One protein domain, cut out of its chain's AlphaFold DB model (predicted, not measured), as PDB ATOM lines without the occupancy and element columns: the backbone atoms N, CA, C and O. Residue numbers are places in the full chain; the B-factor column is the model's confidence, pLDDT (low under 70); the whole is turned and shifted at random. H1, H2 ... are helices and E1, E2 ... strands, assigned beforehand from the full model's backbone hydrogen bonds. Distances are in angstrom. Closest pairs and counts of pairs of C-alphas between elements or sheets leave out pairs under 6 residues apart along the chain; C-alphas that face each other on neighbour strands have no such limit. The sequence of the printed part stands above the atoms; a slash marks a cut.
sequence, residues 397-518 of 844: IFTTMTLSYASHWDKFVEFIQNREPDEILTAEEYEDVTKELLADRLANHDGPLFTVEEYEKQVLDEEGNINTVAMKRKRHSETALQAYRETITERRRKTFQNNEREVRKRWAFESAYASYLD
ATOM      1  N   ILE A 397     119.695 120.261 157.659       87.00
ATOM      2  CA  ILE A 397     120.831 119.586 158.306       87.00
ATOM      3  C   ILE A 397     120.390 118.237 158.882       87.00
ATOM      4  O   ILE A 397     121.072 117.233 158.689       87.00
ATOM      5  N   PHE A 398     119.219 118.160 159.519       85.50
ATOM      6  CA  PHE A 398     118.718 116.915 160.106       85.50
ATOM      7  C   PHE A 398     118.365 115.842 159.084       85.50
ATOM      8  O   PHE A 398     118.314 114.668 159.445       85.50
ATOM      9  N   THR A 399     118.197 116.196 157.813       84.25
ATOM     10  CA  THR A 399     118.046 115.227 156.717       84.25
ATOM     11  C   THR A 399     119.359 114.933 155.987       84.25
ATOM     12  O   THR A 399     119.432 113.987 155.203       84.25
ATOM     13  N   THR A 400     120.415 115.695 156.272       81.56
ATOM     14  CA  THR A 400     121.715 115.591 155.610       81.56
ATOM     15  C   THR A 400     122.717 114.827 156.472       81.56
ATOM     16  O   THR A 400     122.917 115.115 157.648       81.56
ATOM     17  N   MET A 401     123.376 113.826 155.892       78.56
ATOM     18  CA  MET A 401     124.336 112.993 156.618       78.56
ATOM     19  C   MET A 401     125.662 113.741 156.802       78.56
ATOM     20  O   MET A 401     126.461 113.787 155.866       78.56
ATOM     21  N   THR A 402     125.923 114.273 157.999       80.44
ATOM     22  CA  THR A 402     127.178 114.972 158.330       80.44
ATOM     23  C   THR A 402     127.962 114.281 159.456       80.44
ATOM     24  O   THR A 402     127.426 113.444 160.191       80.44
ATOM     25  N   LEU A 403     129.259 114.582 159.579       76.06
ATOM     26  CA  LEU A 403     130.161 113.977 160.564       76.06
ATOM     27  C   LEU A 403     129.830 114.438 161.988       76.06
ATOM     28  O   LEU A 403     129.796 113.615 162.905       76.06
ATOM     29  N   SER A 404     129.558 115.730 162.162       78.50
ATOM     30  CA  SER A 404     129.248 116.353 163.453       78.50
ATOM     31  C   SER A 404     127.747 116.538 163.665       78.50
ATOM     32  O   SER A 404     127.332 117.487 164.327       78.50
ATOM     33  N   TYR A 405     126.929 115.610 163.154       79.75
ATOM     34  CA  TYR A 405     125.465 115.657 163.258       79.75
ATOM     35  C   TYR A 405     124.968 115.928 164.693       79.75
ATOM     36  O   TYR A 405     124.054 116.723 164.890       79.75
ATOM     37  N   ALA A 406     125.615 115.340 165.708       80.00
ATOM     38  CA  ALA A 406     125.278 115.557 167.117       80.00
ATOM     39  C   ALA A 406     125.538 116.999 167.598       80.00
ATOM     40  O   ALA A 406     124.743 117.537 168.355       80.00
ATOM     41  N   SER A 407     126.595 117.656 167.113       84.31
ATOM     42  CA  SER A 407     126.885 119.047 167.487       84.31
ATOM     43  C   SER A 407     125.843 120.016 166.928       84.31
ATOM     44  O   SER A 407     125.523 121.004 167.586       84.31
ATOM     45  N   HIS A 408     125.307 119.746 165.734       85.44
ATOM     46  CA  HIS A 408     124.217 120.546 165.163       85.44
ATOM     47  C   HIS A 408     122.924 120.384 165.960       85.44
ATOM     48  O   HIS A 408     122.163 121.338 166.090       85.44
ATOM     49  N   TRP A 409     122.698 119.197 166.530       86.75
ATOM     50  CA  TRP A 409     121.577 118.950 167.431       86.75
ATOM     51  C   TRP A 409     121.686 119.763 168.724       86.75
ATOM     52  O   TRP A 409     120.716 120.399 169.125       86.75
ATOM     53  N   ASP A 410     122.869 119.812 169.337       86.88
ATOM     54  CA  ASP A 410     123.090 120.613 170.547       86.88
ATOM     55  C   ASP A 410     122.874 122.113 170.274       86.88
ATOM     56  O   ASP A 410     122.153 122.782 171.017       86.88
ATOM     57  N   LYS A 411     123.398 122.623 169.147       86.94
ATOM     58  CA  LYS A 411     123.170 124.011 168.698       86.94
ATOM     59  C   LYS A 411     121.695 124.326 168.453       86.94
ATOM     60  O   LYS A 411     121.240 125.426 168.748       86.94
ATOM     61  N   PHE A 412     120.943 123.373 167.912       89.94
ATOM     62  CA  PHE A 412     119.504 123.512 167.716       89.94
ATOM     63  C   PHE A 412     118.745 123.597 169.046       89.94
ATOM     64  O   PHE A 412     117.862 124.440 169.199       89.94
ATOM     65  N   VAL A 413     119.105 122.761 170.024       86.94
ATOM     66  CA  VAL A 413     118.502 122.806 171.363       86.94
ATOM     67  C   VAL A 413     118.782 124.154 172.031       86.94
ATOM     68  O   VAL A 413     117.858 124.768 172.562       86.94
ATOM     69  N   GLU A 414     120.016 124.656 171.946       87.31
ATOM     70  CA  GLU A 414     120.384 125.988 172.443       87.31
ATOM     71  C   GLU A 414     119.603 127.108 171.730       87.31
ATOM     72  O   GLU A 414     119.063 128.010 172.374       87.31
ATOM     73  N   PHE A 415     119.472 127.026 170.403       86.81
ATOM     74  CA  PHE A 415     118.713 127.982 169.597       86.81
ATOM     75  C   PHE A 415     117.238 128.072 170.024       86.81
ATOM     76  O   PHE A 415     116.698 129.174 170.132       86.81
ATOM     77  N   ILE A 416     116.609 126.937 170.338       85.94
ATOM     78  CA  ILE A 416     115.223 126.867 170.828       85.94
ATOM     79  C   ILE A 416     115.091 127.371 172.272       85.94
ATOM     80  O   ILE A 416     114.104 128.025 172.618       85.94
ATOM     81  N   GLN A 417     116.066 127.080 173.137       83.50
ATOM     82  CA  GLN A 417     116.041 127.493 174.546       83.50
ATOM     83  C   GLN A 417     116.153 129.011 174.734       83.50
ATOM     84  O   GLN A 417     115.663 129.545 175.732       83.50
ATOM     85  N   ASN A 418     116.741 129.712 173.767       83.00
ATOM     86  CA  ASN A 418     117.023 131.142 173.865       83.00
ATOM     87  C   ASN A 418     115.990 132.045 173.164       83.00
ATOM     88  O   ASN A 418     116.146 133.264 173.201       83.00
ATOM     89  N   ARG A 419     114.956 131.486 172.516       81.12
ATOM     90  CA  ARG A 419     114.026 132.244 171.651       81.12
ATOM     91  C   ARG A 419     112.554 131.901 171.892       81.12
ATOM     92  O   ARG A 419     112.248 130.849 172.468       81.12
ATOM     93  N   GLU A 420     111.665 132.810 171.485       77.75
ATOM     94  CA  GLU A 420     110.211 132.607 171.543       77.75
ATOM     95  C   GLU A 420     109.716 131.847 170.285       77.75
ATOM     96  O   GLU A 420     110.280 132.018 169.200       77.75
ATOM     97  N   PRO A 421     108.723 130.939 170.401       76.94
ATOM     98  CA  PRO A 421     108.321 130.067 169.288       76.94
ATOM     99  C   PRO A 421     107.707 130.783 168.075       76.94
ATOM    100  O   PRO A 421     107.723 130.237 166.974       76.94
ATOM    101  N   ASP A 422     107.157 131.978 168.268       73.25
ATOM    102  CA  ASP A 422     106.552 132.834 167.240       73.25
ATOM    103  C   ASP A 422     107.589 133.460 166.294       73.25
ATOM    104  O   ASP A 422     107.314 133.651 165.111       73.25
ATOM    105  N   GLU A 423     108.799 133.722 166.787       76.00
ATOM    106  CA  GLU A 423     109.910 134.239 165.980       76.00
ATOM    107  C   GLU A 423     110.585 133.151 165.128       76.00
ATOM    108  O   GLU A 423     111.191 133.440 164.093       76.00
ATOM    109  N   ILE A 424     110.516 131.895 165.576       80.44
ATOM    110  CA  ILE A 424     111.265 130.773 164.992       80.44
ATOM    111  C   ILE A 424     110.436 130.016 163.951       80.44
ATOM    112  O   ILE A 424     110.980 129.545 162.950       80.44
ATOM    113  N   LEU A 425     109.135 129.859 164.194       80.00
ATOM    114  CA  LEU A 425     108.245 129.069 163.347       80.00
ATOM    115  C   LEU A 425     107.582 129.925 162.265       80.00
ATOM    116  O   LEU A 425     107.418 131.138 162.396       80.00
ATOM    117  N   THR A 426     107.168 129.273 161.178       80.88
ATOM    118  CA  THR A 426     106.249 129.886 160.210       80.88
ATOM    119  C   THR A 426     104.850 129.999 160.819       80.88
ATOM    120  O   THR A 426     104.503 129.232 161.716       80.88
ATOM    121  N   ALA A 427     104.025 130.932 160.331       74.69
ATOM    122  CA  ALA A 427     102.671 131.135 160.859       74.69
ATOM    123  C   ALA A 427     101.818 129.849 160.810       74.69
ATOM    124  O   ALA A 427     101.105 129.547 161.763       74.69
ATOM    125  N   GLU A 428     101.955 129.061 159.741       77.81
ATOM    126  CA  GLU A 428     101.261 127.780 159.565       77.81
ATOM    127  C   GLU A 428     101.747 126.725 160.573       77.81
ATOM    128  O   GLU A 428     100.945 126.117 161.282       77.81
ATOM    129  N   GLU A 429     103.067 126.545 160.704       78.56
ATOM    130  CA  GLU A 429     103.633 125.563 161.639       78.56
ATOM    131  C   GLU A 429     103.338 125.936 163.098       78.56
ATOM    132  O   GLU A 429     103.043 125.064 163.918       78.56
ATOM    133  N   TYR A 430     103.375 127.231 163.419       78.06
ATOM    134  CA  TYR A 430     103.029 127.748 164.736       78.06
ATOM    135  C   TYR A 430     101.570 127.445 165.095       78.06
ATOM    136  O   TYR A 430     101.301 126.955 166.194       78.06
ATOM    137  N   GLU A 431     100.626 127.674 164.177       78.50
ATOM    138  CA  GLU A 431      99.219 127.324 164.392       78.50
ATOM    139  C   GLU A 431      99.021 125.822 164.611       78.50
ATOM    140  O   GLU A 431      98.242 125.425 165.479       78.50
ATOM    141  N   ASP A 432      99.734 124.979 163.870       79.69
ATOM    142  CA  ASP A 432      99.597 123.528 163.981       79.69
ATOM    143  C   ASP A 432     100.172 122.979 165.289       79.69
ATOM    144  O   ASP A 432      99.548 122.132 165.931       79.69
ATOM    145  N   VAL A 433     101.334 123.477 165.731       78.62
ATOM    146  CA  VAL A 433     101.882 123.144 167.059       78.62
ATOM    147  C   VAL A 433     100.947 123.653 168.159       78.62
ATOM    148  O   VAL A 433     100.695 122.946 169.133       78.62
ATOM    149  N   THR A 434     100.373 124.847 167.986       76.06
ATOM    150  CA  THR A 434      99.407 125.421 168.933       76.06
ATOM    151  C   THR A 434      98.154 124.549 169.051       76.06
ATOM    152  O   THR A 434      97.686 124.303 170.162       76.06
ATOM    153  N   LYS A 435      97.618 124.039 167.933       78.25
ATOM    154  CA  LYS A 435      96.461 123.124 167.915       78.25
ATOM    155  C   LYS A 435      96.769 121.787 168.594       78.25
ATOM    156  O   LYS A 435      95.937 121.311 169.362       78.25
ATOM    157  N   GLU A 436      97.945 121.208 168.348       78.75
ATOM    158  CA  GLU A 436      98.392 119.959 168.989       78.75
ATOM    159  C   GLU A 436      98.516 120.131 170.511       78.75
ATOM    160  O   GLU A 436      97.946 119.359 171.277       78.75
ATOM    161  N   LEU A 437      99.151 121.217 170.959       75.19
ATOM    162  CA  LEU A 437      99.288 121.526 172.384       75.19
ATOM    163  C   LEU A 437      97.953 121.848 173.056       75.19
ATOM    164  O   LEU A 437      97.754 121.500 174.218       75.19
ATOM    165  N   LEU A 438      97.036 122.514 172.351       70.94
ATOM    166  CA  LEU A 438      95.679 122.748 172.840       70.94
ATOM    167  C   LEU A 438      94.930 121.426 173.029       70.94
ATOM    168  O   LEU A 438      94.277 121.261 174.056       70.94
ATOM    169  N   ALA A 439      95.050 120.488 172.085       68.81
ATOM    170  CA  ALA A 439      94.426 119.170 172.173       68.81
ATOM    171  C   ALA A 439      94.987 118.337 173.343       68.81
ATOM    172  O   ALA A 439      94.205 117.793 174.125       68.81
ATOM    173  N   ASP A 440      96.310 118.314 173.528       65.00
ATOM    174  CA  ASP A 440      96.963 117.598 174.634       65.00
ATOM    175  C   ASP A 440      96.692 118.248 176.005       65.00
ATOM    176  O   ASP A 440      96.513 117.559 177.010       65.00
ATOM    177  N   ARG A 441      96.589 119.584 176.079       65.19
ATOM    178  CA  ARG A 441      96.247 120.300 177.325       65.19
ATOM    179  C   ARG A 441      94.774 120.207 177.701       65.19
ATOM    180  O   ARG A 441      94.465 120.174 178.891       65.19
ATOM    181  N   LEU A 442      93.874 120.129 176.716       54.53
ATOM    182  CA  LEU A 442      92.462 119.791 176.933       54.53
ATOM    183  C   LEU A 442      92.307 118.390 177.547       54.53
ATOM    184  O   LEU A 442      91.355 118.171 178.292       54.53
ATOM    185  N   ALA A 443      93.248 117.475 177.288       53.78
ATOM    186  CA  ALA A 443      93.281 116.152 177.907       53.78
ATOM    187  C   ALA A 443      93.892 116.145 179.329       53.78
ATOM    188  O   ALA A 443      93.476 115.331 180.151       53.78
ATOM    189  N   ASN A 444      94.833 117.053 179.634       57.09
ATOM    190  CA  ASN A 444      95.645 117.018 180.865       57.09
ATOM    191  C   ASN A 444      95.370 118.138 181.902       57.09
ATOM    192  O   ASN A 444      95.953 118.101 182.981       57.09
ATOM    193  N   HIS A 445      94.470 119.099 181.637       50.12
ATOM    194  CA  HIS A 445      94.076 120.184 182.564       50.12
ATOM    195  C   HIS A 445      95.212 121.132 183.036       50.12
ATOM    196  O   HIS A 445      95.233 121.563 184.189       50.12
ATOM    197  N   ASP A 446      96.114 121.545 182.140       54.25
ATOM    198  CA  ASP A 446      97.158 122.545 182.441       54.25
ATOM    199  C   ASP A 446      96.734 123.988 182.084       54.25
ATOM    200  O   ASP A 446      96.064 124.222 181.079       54.25
ATOM    201  N   GLY A 447      97.129 124.963 182.920       57.12
ATOM    202  CA  GLY A 447      96.695 126.377 182.916       57.12
ATOM    203  C   GLY A 447      96.944 127.222 181.639       57.12
ATOM    204  O   GLY A 447      97.335 126.708 180.587       57.12
ATOM    205  N   PRO A 448      96.702 128.555 181.690       57.97
ATOM    206  CA  PRO A 448      96.606 129.401 180.496       57.97
ATOM    207  C   PRO A 448      97.905 129.442 179.673       57.97
ATOM    208  O   PRO A 448      99.007 129.567 180.208       57.97
ATOM    209  N   LEU A 449      97.762 129.359 178.344       57.66
ATOM    210  CA  LEU A 449      98.867 129.358 177.367       57.66
ATOM    211  C   LEU A 449      99.607 130.697 177.270       57.66
ATOM    212  O   LEU A 449     100.776 130.728 176.892       57.66
ATOM    213  N   PHE A 450      98.934 131.790 177.624       60.31
ATOM    214  CA  PHE A 450      99.465 133.140 177.521       60.31
ATOM    215  C   PHE A 450      99.278 133.884 178.840       60.31
ATOM    216  O   PHE A 450      98.195 133.854 179.429       60.31
ATOM    217  N   THR A 451     100.319 134.577 179.278       57.03
ATOM    218  CA  THR A 451     100.262 135.623 180.294       57.03
ATOM    219  C   THR A 451     100.130 136.978 179.599       57.03
ATOM    220  O   THR A 451     100.626 137.196 178.491       57.03
ATOM    221  N   VAL A 452      99.387 137.897 180.214       57.28
ATOM    222  CA  VAL A 452      99.249 139.267 179.710       57.28
ATOM    223  C   VAL A 452     100.250 140.125 180.472       57.28
ATOM    224  O   VAL A 452     100.078 140.337 181.668       57.28
ATOM    225  N   GLU A 453     101.294 140.591 179.792       49.97
ATOM    226  CA  GLU A 453     102.216 141.593 180.331       49.97
ATOM    227  C   GLU A 453     101.785 142.983 179.852       49.97
ATOM    228  O   GLU A 453     101.556 143.205 178.660       49.97
ATOM    229  N   GLU A 454     101.683 143.926 180.784       48.41
ATOM    230  CA  GLU A 454     101.533 145.350 180.487       48.41
ATOM    231  C   GLU A 454     102.926 145.968 180.322       48.41
ATOM    232  O   GLU A 454     103.786 145.809 181.185       48.41
ATOM    233  N   TYR A 455     103.164 146.647 179.201       54.16
ATOM    234  CA  TYR A 455     104.380 147.419 178.964       54.16
ATOM    235  C   TYR A 455     104.015 148.831 178.511       54.16
ATOM    236  O   TYR A 455     103.049 149.040 177.779       54.16
ATOM    237  N   GLU A 456     104.788 149.817 178.949       47.25
ATOM    238  CA  GLU A 456     104.552 151.215 178.605       47.25
ATOM    239  C   GLU A 456     105.319 151.570 177.331       47.25
ATOM    240  O   GLU A 456     106.542 151.440 177.258       47.25
ATOM    241  N   LYS A 457     104.596 152.012 176.303       53.53
ATOM    242  CA  LYS A 457     105.180 152.526 175.067       53.53
ATOM    243  C   LYS A 457     105.153 154.046 175.113       53.53
ATOM    244  O   LYS A 457     104.094 154.639 175.292       53.53
ATOM    245  N   GLN A 458     106.307 154.675 174.929       54.00
ATOM    246  CA  GLN A 458     106.394 156.121 174.749       54.00
ATOM    247  C   GLN A 458     105.904 156.480 173.343       54.00
ATOM    248  O   GLN A 458     106.431 155.984 172.344       54.00
ATOM    249  N   VAL A 459     104.862 157.300 173.271       59.78
ATOM    250  CA  VAL A 459     104.235 157.784 172.042       59.78
ATOM    251  C   VAL A 459     104.306 159.307 172.060       59.78
ATOM    252  O   VAL A 459     103.968 159.931 173.060       59.78
ATOM    253  N   LEU A 460     104.776 159.897 170.965       48.97
ATOM    254  CA  LEU A 460     104.790 161.348 170.793       48.97
ATOM    255  C   LEU A 460     103.389 161.811 170.380       48.97
ATOM    256  O   LEU A 460     102.807 161.224 169.465       48.97
ATOM    257  N   ASP A 461     102.844 162.823 171.053       59.41
ATOM    258  CA  ASP A 461     101.625 163.498 170.597       59.41
ATOM    259  C   ASP A 461     101.913 164.467 169.432       59.41
ATOM    260  O   ASP A 461     103.066 164.712 169.072       59.41
ATOM    261  N   GLU A 462     100.857 164.988 168.793       58.38
ATOM    262  CA  GLU A 462     100.961 165.886 167.623       58.38
ATOM    263  C   GLU A 462     101.718 167.197 167.932       58.38
ATOM    264  O   GLU A 462     102.164 167.887 167.015       58.38
ATOM    265  N   GLU A 463     101.920 167.505 169.215       57.09
ATOM    266  CA  GLU A 463     102.635 168.675 169.734       57.09
ATOM    267  C   GLU A 463     104.087 168.352 170.160       57.09
ATOM    268  O   GLU A 463     104.846 169.261 170.503       57.09
ATOM    269  N   GLY A 464     104.512 167.084 170.078       52.00
ATOM    270  CA  GLY A 464     105.890 166.640 170.314       52.00
ATOM    271  C   GLY A 464     106.236 166.271 171.763       52.00
ATOM    272  O   GLY A 464     107.413 166.069 172.067       52.00
ATOM    273  N   ASN A 465     105.253 166.149 172.654       52.66
ATOM    274  CA  ASN A 465     105.436 165.683 174.026       52.66
ATOM    275  C   ASN A 465     105.388 164.149 174.107       52.66
ATOM    276  O   ASN A 465     104.656 163.471 173.385       52.66
ATOM    277  N   ILE A 466     106.196 163.583 175.009       53.53
ATOM    278  CA  ILE A 466     106.310 162.134 175.209       53.53
ATOM    279  C   ILE A 466     105.222 161.678 176.186       53.53
ATOM    280  O   ILE A 466     105.342 161.893 177.390       53.53
ATOM    281  N   ASN A 467     104.196 160.999 175.676       60.97
ATOM    282  CA  ASN A 467     103.155 160.363 176.479       60.97
ATOM    283  C   ASN A 467     103.419 158.857 176.610       60.97
ATOM    284  O   ASN A 467     103.674 158.166 175.625       60.97
ATOM    285  N   THR A 468     103.346 158.312 177.823       50.38
ATOM    286  CA  THR A 468     103.447 156.866 178.071       50.38
ATOM    287  C   THR A 468     102.071 156.213 177.962       50.38
ATOM    288  O   THR A 468     101.156 156.521 178.720       50.38
ATOM    289  N   VAL A 469     101.920 155.288 177.015       60.88
ATOM    290  CA  VAL A 469     100.691 154.511 176.812       60.88
ATOM    291  C   VAL A 469     100.922 153.079 177.285       60.88
ATOM    292  O   VAL A 469     101.801 152.388 176.769       60.88
ATOM    293  N   ALA A 470     100.116 152.614 178.241       46.66
ATOM    294  CA  ALA A 470     100.134 151.227 178.699       46.66
ATOM    295  C   ALA A 470      99.543 150.302 177.620       46.66
ATOM    296  O   ALA A 470      98.351 150.354 177.309       46.66
ATOM    297  N   MET A 471     100.383 149.454 177.033       53.31
ATOM    298  CA  MET A 471     100.006 148.447 176.045       53.31
ATOM    299  C   MET A 471     100.066 147.048 176.660       53.31
ATOM    300  O   MET A 471     100.973 146.718 177.415       53.31
ATOM    301  N   LYS A 472      99.101 146.192 176.316       48.91
ATOM    302  CA  LYS A 472      99.059 144.788 176.753       48.91
ATOM    303  C   LYS A 472      99.642 143.902 175.655       48.91
ATOM    304  O   LYS A 472      99.099 143.885 174.551       48.91
ATOM    305  N   ARG A 473     100.707 143.148 175.944       52.22
ATOM    306  CA  ARG A 473     101.222 142.086 175.060       52.22
ATOM    307  C   ARG A 473     100.861 140.712 175.614       52.22
ATOM    308  O   ARG A 473     100.911 140.484 176.821       52.22
ATOM    309  N   LYS A 474     100.478 139.797 174.724       58.91
ATOM    310  CA  LYS A 474     100.311 138.379 175.057       58.91
ATOM    311  C   LYS A 474     101.686 137.728 174.956       58.91
ATOM    312  O   LYS A 474     102.262 137.751 173.877       58.91
ATOM    313  N   ARG A 475     102.192 137.181 176.056       59.94
ATOM    314  CA  ARG A 475     103.452 136.434 176.110       59.94
ATOM    315  C   ARG A 475     103.149 134.997 176.515       59.94
ATOM    316  O   ARG A 475     102.196 134.774 177.258       59.94
ATOM    317  N   HIS A 476     103.877 134.007 176.013       66.88
ATOM    318  CA  HIS A 476     103.642 132.614 176.414       66.88
ATOM    319  C   HIS A 476     103.923 132.432 177.909       66.88
ATOM    320  O   HIS A 476     104.896 132.972 178.434       66.88
ATOM    321  N   SER A 477     103.081 131.666 178.605       67.00
ATOM    322  CA  SER A 477     103.383 131.268 179.984       67.00
ATOM    323  C   SER A 477     104.612 130.352 180.015       67.00
ATOM    324  O   SER A 477     104.867 129.630 179.055       67.00
ATOM    325  N   GLU A 478     105.382 130.344 181.105       67.75
ATOM    326  CA  GLU A 478     106.632 129.566 181.200       67.75
ATOM    327  C   GLU A 478     106.405 128.059 180.962       67.75
ATOM    328  O   GLU A 478     107.172 127.401 180.257       67.75
ATOM    329  N   THR A 479     105.273 127.530 181.438       69.12
ATOM    330  CA  THR A 479     104.847 126.146 181.185       69.12
ATOM    331  C   THR A 479     104.417 125.913 179.735       69.12
ATOM    332  O   THR A 479     104.622 124.827 179.198       69.12
ATOM    333  N   ALA A 480     103.804 126.903 179.073       69.44
ATOM    334  CA  ALA A 480     103.492 126.850 177.642       69.44
ATOM    335  C   ALA A 480     104.749 126.877 176.794       69.44
ATOM    336  O   ALA A 480     104.914 126.017 175.938       69.44
ATOM    337  N   LEU A 481     105.650 127.807 177.070       73.81
ATOM    338  CA  LEU A 481     106.911 127.962 176.367       73.81
ATOM    339  C   LEU A 481     107.744 126.672 176.431       73.81
ATOM    340  O   LEU A 481     108.224 126.211 175.399       73.81
ATOM    341  N   GLN A 482     107.833 126.033 177.600       76.81
ATOM    342  CA  GLN A 482     108.497 124.736 177.743       76.81
ATOM    343  C   GLN A 482     107.809 123.631 176.917       76.81
ATOM    344  O   GLN A 482     108.491 122.886 176.215       76.81
ATOM    345  N   ALA A 483     106.473 123.577 176.914       76.75
ATOM    346  CA  ALA A 483     105.720 122.609 176.113       76.75
ATOM    347  C   ALA A 483     105.906 122.821 174.594       76.75
ATOM    348  O   ALA A 483     106.134 121.860 173.865       76.75
ATOM    349  N   TYR A 484     105.900 124.073 174.112       79.06
ATOM    350  CA  TYR A 484     106.232 124.391 172.715       79.06
ATOM    351  C   TYR A 484     107.629 123.885 172.349       79.06
ATOM    352  O   TYR A 484     107.800 123.228 171.322       79.06
ATOM    353  N   ARG A 485     108.629 124.135 173.200       83.44
ATOM    354  CA  ARG A 485     110.016 123.698 172.967       83.44
ATOM    355  C   ARG A 485     110.139 122.180 172.908       83.44
ATOM    356  O   ARG A 485     110.839 121.659 172.037       83.44
ATOM    357  N   GLU A 486     109.451 121.470 173.795       82.19
ATOM    358  CA  GLU A 486     109.447 120.006 173.834       82.19
ATOM    359  C   GLU A 486     108.805 119.404 172.582       82.19
ATOM    360  O   GLU A 486     109.430 118.560 171.938       82.19
ATOM    361  N   THR A 487     107.636 119.893 172.162       81.81
ATOM    362  CA  THR A 487     106.952 119.405 170.954       81.81
ATOM    363  C   THR A 487     107.765 119.672 169.687       81.81
ATOM    364  O   THR A 487     107.920 118.782 168.846       81.81
ATOM    365  N   ILE A 488     108.360 120.865 169.557       82.94
ATOM    366  CA  ILE A 488     109.233 121.213 168.423       82.94
ATOM    367  C   ILE A 488     110.460 120.292 168.386       82.94
ATOM    368  O   ILE A 488     110.823 119.777 167.322       82.94
ATOM    369  N   THR A 489     111.080 120.053 169.545       85.88
ATOM    370  CA  THR A 489     112.245 119.168 169.669       85.88
ATOM    371  C   THR A 489     111.873 117.729 169.319       85.88
ATOM    372  O   THR A 489     112.600 117.067 168.581       85.88
ATOM    373  N   GLU A 490     110.732 117.234 169.797       83.44
ATOM    374  CA  GLU A 490     110.313 115.848 169.586       83.44
ATOM    375  C   GLU A 490     109.930 115.558 168.129       83.44
ATOM    376  O   GLU A 490     110.339 114.527 167.581       83.44
ATOM    377  N   ARG A 491     109.246 116.493 167.451       83.69
ATOM    378  CA  ARG A 491     108.950 116.383 166.009       83.69
ATOM    379  C   ARG A 491     110.228 116.161 165.188       83.69
ATOM    380  O   ARG A 491     110.258 115.303 164.305       83.69
ATOM    381  N   ARG A 492     111.307 116.878 165.516       85.88
ATOM    382  CA  ARG A 492     112.590 116.832 164.792       85.88
ATOM    383  C   ARG A 492     113.534 115.729 165.281       85.88
ATOM    384  O   ARG A 492     114.367 115.250 164.508       85.88
ATOM    385  N   ARG A 493     113.345 115.225 166.508       85.31
ATOM    386  CA  ARG A 493     114.117 114.111 167.090       85.31
ATOM    387  C   ARG A 493     113.994 112.837 166.262       85.31
ATOM    388  O   ARG A 493     114.989 112.141 166.064       85.31
ATOM    389  N   LYS A 494     112.802 112.538 165.735       83.88
ATOM    390  CA  LYS A 494     112.575 111.361 164.874       83.88
ATOM    391  C   LYS A 494     113.404 111.430 163.588       83.88
ATOM    392  O   LYS A 494     114.061 110.454 163.227       83.88
ATOM    393  N   THR A 495     113.422 112.588 162.929       83.50
ATOM    394  CA  THR A 495     114.225 112.828 161.718       83.50
ATOM    395  C   THR A 495     115.719 112.709 162.018       83.50
ATOM    396  O   THR A 495     116.434 111.996 161.312       83.50
ATOM    397  N   PHE A 496     116.171 113.298 163.127       83.38
ATOM    398  CA  PHE A 496     117.551 113.199 163.596       83.38
ATOM    399  C   PHE A 496     117.985 111.752 163.888       83.38
ATOM    400  O   PHE A 496     119.038 111.317 163.425       83.38
ATOM    401  N   GLN A 497     117.164 110.967 164.593       81.81
ATOM    402  CA  GLN A 497     117.456 109.556 164.891       81.81
ATOM    403  C   GLN A 497     117.527 108.688 163.627       81.81
ATOM    404  O   GLN A 497     118.325 107.748 163.554       81.81
ATOM    405  N   ASN A 498     116.703 108.991 162.621       82.94
ATOM    406  CA  ASN A 498     116.766 108.322 161.327       82.94
ATOM    407  C   ASN A 498     118.073 108.652 160.595       82.94
ATOM    408  O   ASN A 498     118.757 107.735 160.142       82.94
ATOM    409  N   ASN A 499     118.471 109.924 160.550       80.56
ATOM    410  CA  ASN A 499     119.751 110.336 159.972       80.56
ATOM    411  C   ASN A 499     120.940 109.712 160.717       80.56
ATOM    412  O   ASN A 499     121.814 109.114 160.091       80.56
ATOM    413  N   GLU A 500     120.922 109.708 162.052       77.62
ATOM    414  CA  GLU A 500     121.934 109.025 162.861       77.62
ATOM    415  C   GLU A 500     122.070 107.547 162.458       77.62
ATOM    416  O   GLU A 500     123.181 107.021 162.349       77.62
ATOM    417  N   ARG A 501     120.951 106.861 162.206       74.81
ATOM    418  CA  ARG A 501     120.963 105.470 161.743       74.81
ATOM    419  C   ARG A 501     121.609 105.327 160.364       74.81
ATOM    420  O   ARG A 501     122.356 104.372 160.166       74.81
ATOM    421  N   GLU A 502     121.363 106.248 159.437       71.88
ATOM    422  CA  GLU A 502     121.981 106.245 158.104       71.88
ATOM    423  C   GLU A 502     123.479 106.584 158.154       71.88
ATOM    424  O   GLU A 502     124.294 105.917 157.508       71.88
ATOM    425  N   VAL A 503     123.898 107.541 158.991       69.81
ATOM    426  CA  VAL A 503     125.322 107.821 159.266       69.81
ATOM    427  C   VAL A 503     125.990 106.570 159.839       69.81
ATOM    428  O   VAL A 503     127.074 106.161 159.412       69.81
ATOM    429  N   ARG A 504     125.269 105.864 160.719       65.94
ATOM    430  CA  ARG A 504     125.609 104.526 161.211       65.94
ATOM    431  C   ARG A 504     125.427 103.399 160.176       65.94
ATOM    432  O   ARG A 504     125.444 102.243 160.567       65.94
ATOM    433  N   LYS A 505     125.276 103.639 158.880       67.75
ATOM    434  CA  LYS A 505     125.425 102.585 157.853       67.75
ATOM    435  C   LYS A 505     126.669 102.806 157.001       67.75
ATOM    436  O   LYS A 505     127.299 101.848 156.561       67.75
ATOM    437  N   ARG A 506     127.102 104.061 156.856       65.00
ATOM    438  CA  ARG A 506     128.274 104.456 156.057       65.00
ATOM    439  C   ARG A 506     129.611 103.934 156.612       65.00
ATOM    440  O   ARG A 506     130.554 103.743 155.853       65.00
ATOM    441  N   TRP A 507     129.699 103.608 157.906       59.03
ATOM    442  CA  TRP A 507     130.908 102.987 158.486       59.03
ATOM    443  C   TRP A 507     131.128 101.544 158.028       59.03
ATOM    444  O   TRP A 507     132.270 101.124 157.840       59.03
ATOM    445  N   ALA A 508     130.045 100.787 157.838       62.81
ATOM    446  CA  ALA A 508     130.131  99.428 157.323       62.81
ATOM    447  C   ALA A 508     130.635  99.464 155.879       62.81
ATOM    448  O   ALA A 508     131.396  98.592 155.479       62.81
ATOM    449  N   PHE A 509     130.282 100.523 155.143       66.81
ATOM    450  CA  PHE A 509     130.751 100.767 153.789       66.81
ATOM    451  C   PHE A 509     132.257 101.050 153.719       66.81
ATOM    452  O   PHE A 509     132.925 100.379 152.953       66.81
ATOM    453  N   GLU A 510     132.829 101.959 154.521       63.41
ATOM    454  CA  GLU A 510     134.289 102.218 154.482       63.41
ATOM    455  C   GLU A 510     135.102 100.978 154.888       63.41
ATOM    456  O   GLU A 510     136.113 100.665 154.261       63.41
ATOM    457  N   SER A 511     134.634 100.219 155.890       62.72
ATOM    458  CA  SER A 511     135.263  98.947 156.261       62.72
ATOM    459  C   SER A 511     135.127  97.899 155.152       62.72
ATOM    460  O   SER A 511     136.098  97.217 154.845       62.72
ATOM    461  N   ALA A 512     133.948  97.769 154.537       68.94
ATOM    462  CA  ALA A 512     133.718  96.830 153.441       68.94
ATOM    463  C   ALA A 512     134.482  97.228 152.173       68.94
ATOM    464  O   ALA A 512     134.985  96.361 151.470       68.94
ATOM    465  N   TYR A 513     134.620  98.526 151.906       75.88
ATOM    466  CA  TYR A 513     135.349  99.063 150.766       75.88
ATOM    467  C   TYR A 513     136.855  98.860 150.928       75.88
ATOM    468  O   TYR A 513     137.520  98.413 150.000       75.88
ATOM    469  N   ALA A 514     137.391  99.081 152.130       75.19
ATOM    470  CA  ALA A 514     138.782  98.759 152.424       75.19
ATOM    471  C   ALA A 514     139.053  97.244 152.324       75.19
ATOM    472  O   ALA A 514     140.079  96.843 151.780       75.19
ATOM    473  N   SER A 515     138.122  96.395 152.778       74.56
ATOM    474  CA  SER A 515     138.196  94.940 152.567       74.56
ATOM    475  C   SER A 515     138.075  94.536 151.094       74.56
ATOM    476  O   SER A 515     138.755  93.610 150.658       74.56
ATOM    477  N   TYR A 516     137.243  95.225 150.313       79.12
ATOM    478  CA  TYR A 516     137.108  95.004 148.877       79.12
ATOM    479  C   TYR A 516     138.408  95.345 148.139       79.12
ATOM    480  O   TYR A 516     138.901  94.517 147.381       79.12
ATOM    481  N   LEU A 517     139.023  96.494 148.427       80.69
ATOM    482  CA  LEU A 517     140.291  96.899 147.811       80.69
ATOM    483  C   LEU A 517     141.460  95.985 148.194       80.69
ATOM    484  O   LEU A 517     142.344  95.722 147.383       80.69
ATOM    485  N   ASP A 518     141.450  95.451 149.415       81.94
ATOM    486  CA  ASP A 518     142.371  94.385 149.821       81.94
ATOM    487  C   ASP A 518     142.141  93.106 148.988       81.94
ATOM    488  O   ASP A 518     143.094  92.475 148.537       81.94
TER     489      ASP A 518
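What this domain is: This is residues 397 to 518 of the 844 residues of an uncharacterized protein of Halicephalobus sp. NKZ332 (UniProt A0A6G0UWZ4). Long helix H4 and the two-stranded hairpin E1 and E2 form a rod end to end; H1 packs alongside H4, H3 crosses it steeply near the hairpin, and residues 507 to 518 stick out. The printed part has 122 residues, with H1, H2, H3, E1, E2, H4 in order, antiparallel strands and a mixed class. It is extended, radius of gyration of the C-alphas 22.9 A, spanning 86 by 42 by 21 A.

Where its parts are: Find C-alpha 405 at (125.465, 115.657, 163.258): H1 runs to 417, 18.9 A. Next come H2, 421 to 424, 5.3 A; H3, 427 to 444, 25.5 A; E1, 450 to 460, 29.5 A; E2, 466 to 476, 29.7 A. H4, 478 to 518, 59.2 A, kinks 32 degrees near 493 and ends at (142.371, 94.385, 149.821).

How they stand to each other: H1 touches H4's residues 485 to 500 alone, closest C-alphas Ile 416 and Arg 485, 6.5 A, a shallow tilt of 8 degrees, opposite ways. H3's residues 433 to 437 alone touch H4's 483 to 488, closest C-alphas Val 433 and Tyr 484, 7.2 A, at 69 degrees, steep, only just short of perpendicular. H2 only just touches H4, with 3 pairs of C-alphas within 8 A, closest Pro 421 and Tyr 484, 7.0 A. In the hairpin, N 451 and O 475, 2.8 A, are within hydrogen-bond range. Every O i to N i+4 pair is within range in H1 and H3, 32 of 37 in H4; H2 is too short for one.

The domain as a whole: C-alphas 463 and 518 are farthest apart, 86.6 A. The printed part has no cut, and its links between named elements are tight. pLDDT is under 70 at residues 439 to 480 and 503 to 512.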